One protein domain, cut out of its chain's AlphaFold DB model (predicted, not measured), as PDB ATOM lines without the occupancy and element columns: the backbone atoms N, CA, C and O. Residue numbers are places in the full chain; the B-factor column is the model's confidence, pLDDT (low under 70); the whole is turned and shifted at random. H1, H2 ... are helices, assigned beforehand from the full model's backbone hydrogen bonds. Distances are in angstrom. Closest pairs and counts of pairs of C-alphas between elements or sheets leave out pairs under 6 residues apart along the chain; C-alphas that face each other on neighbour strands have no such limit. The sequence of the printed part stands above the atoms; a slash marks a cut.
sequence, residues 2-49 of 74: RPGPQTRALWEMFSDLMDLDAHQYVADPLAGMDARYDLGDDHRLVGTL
ATOM      1  N   ARG A   2     205.861 166.634 196.280       65.50
ATOM      2  CA  ARG A   2     205.046 165.760 195.416       65.50
ATOM      3  C   ARG A   2     204.424 164.678 196.306       65.50
ATOM      4  O   ARG A   2     205.170 164.121 197.112       65.50
ATOM      5  N   PRO A   3     203.113 164.402 196.214       76.75
ATOM      6  CA  PRO A   3     202.502 163.343 197.007       76.75
ATOM      7  C   PRO A   3     203.199 162.005 196.727       76.75
ATOM      8  O   PRO A   3     203.482 161.674 195.573       76.75
ATOM      9  N   GLY A   4     203.530 161.284 197.799       91.31
ATOM     10  CA  GLY A   4     204.167 159.972 197.731       91.31
ATOM     11  C   GLY A   4     203.188 158.880 197.282       91.31
ATOM     12  O   GLY A   4     201.977 159.116 197.234       91.31
ATOM     13  N   PRO A   5     203.681 157.669 196.975       90.75
ATOM     14  CA  PRO A   5     202.837 156.560 196.523       90.75
ATOM     15  C   PRO A   5     201.738 156.194 197.534       90.75
ATOM     16  O   PRO A   5     200.635 155.839 197.135       90.75
ATOM     17  N   GLN A   6     201.991 156.363 198.835       92.19
ATOM     18  CA  GLN A   6     201.004 156.113 199.891       92.19
ATOM     19  C   GLN A   6     199.856 157.129 199.853       92.19
ATOM     20  O   GLN A   6     198.691 156.759 199.962       92.19
ATOM     21  N   THR A   7     200.172 158.413 199.647       93.81
ATOM     22  CA  THR A   7     199.156 159.466 199.499       93.81
ATOM     23  C   THR A   7     198.296 159.221 198.267       93.81
ATOM     24  O   THR A   7     197.091 159.448 198.314       93.81
ATOM     25  N   ARG A   8     198.896 158.730 197.177       92.69
ATOM     26  CA  ARG A   8     198.156 158.380 195.962       92.69
ATOM     27  C   ARG A   8     197.184 157.220 196.197       92.69
ATOM     28  O   ARG A   8     196.028 157.355 195.824       92.69
ATOM     29  N   ALA A   9     197.622 156.145 196.852       94.88
ATOM     30  CA  ALA A   9     196.757 155.006 197.165       94.88
ATOM     31  C   ALA A   9     195.566 155.401 198.060       94.88
ATOM     32  O   ALA A   9     194.442 154.964 197.833       94.88
ATOM     33  N   LEU A  10     195.792 156.285 199.041       95.25
ATOM     34  CA  LEU A  10     194.709 156.840 199.860       95.25
ATOM     35  C   LEU A  10     193.728 157.668 199.022       95.25
ATOM     36  O   LEU A  10     192.524 157.593 199.242       95.25
ATOM     37  N   TRP A  11     194.237 158.460 198.079       94.25
ATOM     38  CA  TRP A  11     193.404 159.297 197.221       94.25
ATOM     39  C   TRP A  11     192.540 158.465 196.270       94.25
ATOM     40  O   TRP A  11     191.379 158.801 196.060       94.25
ATOM     41  N   GLU A  12     193.082 157.367 195.741       96.00
ATOM     42  CA  GLU A  12     192.338 156.393 194.930       96.00
ATOM     43  C   GLU A  12     191.208 155.762 195.762       96.00
ATOM     44  O   GLU A  12     190.045 155.910 195.405       96.00
ATOM     45  N   MET A  13     191.511 155.216 196.947       95.31
ATOM     46  CA  MET A  13     190.490 154.641 197.839       95.31
ATOM     47  C   MET A  13     189.424 155.662 198.279       95.31
ATOM     48  O   MET A  13     188.245 155.333 198.379       95.31
ATOM     49  N   PHE A  14     189.824 156.904 198.566       95.00
ATOM     50  CA  PHE A  14     188.887 157.967 198.934       95.00
ATOM     51  C   PHE A  14     187.999 158.376 197.754       95.00
ATOM     52  O   PHE A  14     186.822 158.662 197.954       95.00
ATOM     53  N   SER A  15     188.537 158.380 196.533       94.50
ATOM     54  CA  SER A  15     187.752 158.659 195.325       94.50
ATOM     55  C   SER A  15     186.706 157.574 195.094       94.50
ATOM     56  O   SER A  15     185.536 157.901 194.927       94.50
ATOM     57  N   ASP A  16     187.097 156.302 195.215       95.50
ATOM     58  CA  ASP A  16     186.169 155.170 195.115       95.50
ATOM     59  C   ASP A  16     185.053 155.252 196.175       95.50
ATOM     60  O   ASP A  16     183.904 154.901 195.916       95.50
ATOM     61  N   LEU A  17     185.367 155.754 197.376       95.56
ATOM     62  CA  LEU A  17     184.374 155.983 198.429       95.56
ATOM     63  C   LEU A  17     183.398 157.116 198.080       95.56
ATOM     64  O   LEU A  17     182.211 157.014 198.391       95.56
ATOM     65  N   MET A  18     183.878 158.191 197.453       94.75
ATOM     66  CA  MET A  18     183.043 159.331 197.056       94.75
ATOM     67  C   MET A  18     182.042 158.981 195.945       94.75
ATOM     68  O   MET A  18     181.023 159.658 195.834       94.75
ATOM     69  N   ASP A  19     182.283 157.917 195.179       93.88
ATOM     70  CA  ASP A  19     181.332 157.406 194.183       93.88
ATOM     71  C   ASP A  19     180.177 156.587 194.806       93.88
ATOM     72  O   ASP A  19     179.205 156.252 194.125       93.88
ATOM     73  N   LEU A  20     180.246 156.283 196.108       91.50
ATOM     74  CA  LEU A  20     179.171 155.652 196.882       91.50
ATOM     75  C   LEU A  20     178.300 156.708 197.588       91.50
ATOM     76  O   LEU A  20     178.594 157.902 197.574       91.50
ATOM     77  N   ASP A  21     177.268 156.279 198.322       86.12
ATOM     78  CA  ASP A  21     176.407 157.165 199.135       86.12
ATOM     79  C   ASP A  21     177.157 157.914 200.262       86.12
ATOM     80  O   ASP A  21     176.600 158.794 200.921       86.12
ATOM     81  N   ALA A  22     178.440 157.604 200.479       85.94
ATOM     82  CA  ALA A  22     179.287 158.252 201.474       85.94
ATOM     83  C   ALA A  22     179.550 159.742 201.184       85.94
ATOM     84  O   ALA A  22     179.869 160.491 202.110       85.94
ATOM     85  N   HIS A  23     179.376 160.194 199.938       90.00
ATOM     86  CA  HIS A  23     179.585 161.595 199.564       90.00
ATOM     87  C   HIS A  23     178.726 162.576 200.373       90.00
ATOM     88  O   HIS A  23     179.187 163.682 200.651       90.00
ATOM     89  N   GLN A  24     177.519 162.183 200.798       87.12
ATOM     90  CA  GLN A  24     176.633 163.051 201.588       87.12
ATOM     91  C   GLN A  24     177.252 163.425 202.943       87.12
ATOM     92  O   GLN A  24     177.215 164.586 203.337       87.12
ATOM     93  N   TYR A  25     177.950 162.489 203.592       88.00
ATOM     94  CA  TYR A  25     178.645 162.739 204.862       88.00
ATOM     95  C   TYR A  25     179.815 163.726 204.736       88.00
ATOM     96  O   TYR A  25     180.273 164.265 205.739       88.00
ATOM     97  N   VAL A  26     180.314 163.960 203.520       91.25
ATOM     98  CA  VAL A  26     181.345 164.970 203.240       91.25
ATOM     99  C   VAL A  26     180.703 166.277 202.769       91.25
ATOM    100  O   VAL A  26     181.134 167.359 203.169       91.25
ATOM    101  N   ALA A  27     179.668 166.184 201.932       90.75
ATOM    102  CA  ALA A  27     178.994 167.333 201.345       90.75
ATOM    103  C   ALA A  27     178.208 168.148 202.382       90.75
ATOM    104  O   ALA A  27     178.331 169.374 202.398       90.75
ATOM    105  N   ASP A  28     177.449 167.494 203.266       90.06
ATOM    106  CA  ASP A  28     176.573 168.177 204.223       90.06
ATOM    107  C   ASP A  28     177.349 169.027 205.245       90.06
ATOM    108  O   ASP A  28     176.996 170.200 205.423       90.06
ATOM    109  N   PRO A  29     178.445 168.541 205.868       89.75
ATOM    110  CA  PRO A  29     179.269 169.380 206.734       89.75
ATOM    111  C   PRO A  29     179.961 170.516 205.975       89.75
ATOM    112  O   PRO A  29     180.023 171.638 206.478       89.75
ATOM    113  N   LEU A  30     180.446 170.262 204.751       91.75
ATOM    114  CA  LEU A  30     181.117 171.278 203.932       91.75
ATOM    115  C   LEU A  30     180.157 172.404 203.516       91.75
ATOM    116  O   LEU A  30     180.548 173.571 203.474       91.75
ATOM    117  N   ALA A  31     178.898 172.062 203.245       90.06
ATOM    118  CA  ALA A  31     177.827 173.013 202.965       90.06
ATOM    119  C   ALA A  31     177.246 173.668 204.237       90.06
ATOM    120  O   ALA A  31     176.416 174.573 204.133       90.06
ATOM    121  N   GLY A  32     177.658 173.224 205.429       89.25
ATOM    122  CA  GLY A  32     177.129 173.683 206.716       89.25
ATOM    123  C   GLY A  32     175.706 173.198 207.022       89.25
ATOM    124  O   GLY A  32     175.064 173.720 207.933       89.25
ATOM    125  N   MET A  33     175.204 172.218 206.272       88.25
ATOM    126  CA  MET A  33     173.851 171.671 206.416       88.25
ATOM    127  C   MET A  33     173.717 170.749 207.632       88.25
ATOM    128  O   MET A  33     172.625 170.633 208.183       88.25
ATOM    129  N   ASP A  34     174.828 170.163 208.084       87.81
ATOM    130  CA  ASP A  34     174.879 169.251 209.238       87.81
ATOM    131  C   ASP A  34     175.170 169.962 210.580       87.81
ATOM    132  O   ASP A  34     175.486 169.345 211.596       87.81
ATOM    133  N   ALA A  35     175.089 171.296 210.623       90.88
ATOM    134  CA  ALA A  35     175.293 172.034 211.867       90.88
ATOM    135  C   ALA A  35     174.161 171.754 212.877       90.88
ATOM    136  O   ALA A  35     172.978 171.970 212.585       90.88
ATOM    137  N   ARG A  36     174.532 171.337 214.098       92.75
ATOM    138  CA  ARG A  36     173.620 171.142 215.236       92.75
ATOM    139  C   ARG A  36     174.089 171.924 216.462       92.75
ATOM    140  O   ARG A  36     175.225 171.772 216.899       92.75
ATOM    141  N   TYR A  37     173.192 172.708 217.050       92.44
ATOM    142  CA  TYR A  37     173.411 173.375 218.335       92.44
ATOM    143  C   TYR A  37     172.874 172.539 219.494       92.44
ATOM    144  O   TYR A  37     171.803 171.941 219.392       92.44
ATOM    145  N   ASP A  38     173.593 172.535 220.612       93.19
ATOM    146  CA  ASP A  38     173.065 172.000 221.863       93.19
ATOM    147  C   ASP A  38     172.079 173.008 222.472       93.19
ATOM    148  O   ASP A  38     172.453 174.130 222.815       93.19
ATOM    149  N   LEU A  39     170.805 172.618 222.544       95.12
ATOM    150  CA  LEU A  39     169.717 173.419 223.113       95.12
ATOM    151  C   LEU A  39     169.070 172.738 224.332       95.12
ATOM    152  O   LEU A  39     168.056 173.232 224.824       95.12
ATOM    153  N   GLY A  40     169.634 171.621 224.813       94.00
ATOM    154  CA  GLY A  40     169.153 170.925 226.010       94.00
ATOM    155  C   GLY A  40     167.862 170.108 225.851       94.00
ATOM    156  O   GLY A  40     167.161 169.910 226.838       94.00
ATOM    157  N   ASP A  41     167.536 169.638 224.641       94.56
ATOM    158  CA  ASP A  41     166.400 168.739 224.369       94.56
ATOM    159  C   ASP A  41     166.874 167.505 223.577       94.56
ATOM    160  O   ASP A  41     167.695 167.612 222.659       94.56
ATOM    161  N   ASP A  42     166.327 166.338 223.921       93.62
ATOM    162  CA  ASP A  42     166.696 165.036 223.356       93.62
ATOM    163  C   ASP A  42     166.097 164.775 221.964       93.62
ATOM    164  O   ASP A  42     166.465 163.812 221.277       93.62
ATOM    165  N   HIS A  43     165.159 165.604 221.505       94.06
ATOM    166  CA  HIS A  43     164.530 165.398 220.215       94.06
ATOM    167  C   HIS A  43     165.544 165.564 219.067       94.06
ATOM    168  O   HIS A  43     166.276 166.552 218.942       94.06
ATOM    169  N   ARG A  44     165.551 164.595 218.142       92.50
ATOM    170  CA  ARG A  44     166.542 164.502 217.051       92.50
ATOM    171  C   ARG A  44     166.587 165.709 216.118       92.50
ATOM    172  O   ARG A  44     167.612 165.927 215.494       92.50
ATOM    173  N   LEU A  45     165.519 166.495 216.019       92.88
ATOM    174  CA  LEU A  45     165.487 167.711 215.190       92.88
ATOM    175  C   LEU A  45     165.810 168.999 215.962       92.88
ATOM    176  O   LEU A  45     165.889 170.068 215.362       92.88
ATOM    177  N   VAL A  46     165.956 168.942 217.288       95.06
ATOM    178  CA  VAL A  46     166.308 170.138 218.058       95.06
ATOM    179  C   VAL A  46     167.746 170.533 217.740       95.06
ATOM    180  O   VAL A  46     168.636 169.693 217.679       95.06
ATOM    181  N   GLY A  47     167.960 171.826 217.500       93.62
ATOM    182  CA  GLY A  47     169.280 172.374 217.217       93.62
ATOM    183  C   GLY A  47     169.760 172.213 215.776       93.62
ATOM    184  O   GLY A  47     170.781 172.807 215.448       93.62
ATOM    185  N   THR A  48     169.053 171.474 214.910       94.31
ATOM    186  CA  THR A  48     169.425 171.301 213.493       94.31
ATOM    187  C   THR A  48     168.864 172.418 212.608       94.31
ATOM    188  O   THR A  48     167.864 173.067 212.940       94.31
ATOM    189  N   LEU A  49     169.455 172.612 211.427       90.94
ATOM    190  CA  LEU A  49     168.871 173.458 210.387       90.94
ATOM    191  C   LEU A  49     167.491 172.919 209.965       90.94
ATOM    192  O   LEU A  49     167.341 171.747 209.631       90.94
TER     193      LEU A  49
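Overview. This is residues 2 to 49 of the 74 residues of an uncharacterized protein of Actinomadura madurae (UniProt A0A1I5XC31). The longest helix, H1, makes one end of an open, rod-like shape, and the short H2 meets its last residues at a corner, like an L; beyond H2 a stretch with no named element, residues 31 to 49, folds back on itself as a loop at the other end. Residues 4 to 10, of which 5 to 10 belong to H1, stick out free. The printed part has 48 residues with two named helices, H1 then H2, and no named strand; the class is all helix, with 22 residues in named elements, under half. It is extended, with a radius of gyration of the C-alphas of 16.3 A and spans of 47 by 22 by 17 A.

Arrangement. H1, residues 5 to 18, and H2, residues 23 to 30, are close but not clearly touching; their closest C-alphas, of Leu 17 and His 23, are 7.5 A apart. Their lines are about perpendicular, at 82 degrees. In H1 every O i to N i+4 pair is within hydrogen-bond range, in H2 3 of 4.

Along the chain. H1 runs 20.0 A from C-alpha 5 at (202.837, 156.560, 196.523). H2 ends at C-alpha 30, (181.117, 171.278, 203.932).

Size, cuts and confidence. The C-alphas farthest apart, of Arg 2 and Asp 41, are 48.4 A apart. The printed part has no cut, and the link from H1 to H2 is tight. Residue 2 has pLDDT under 70.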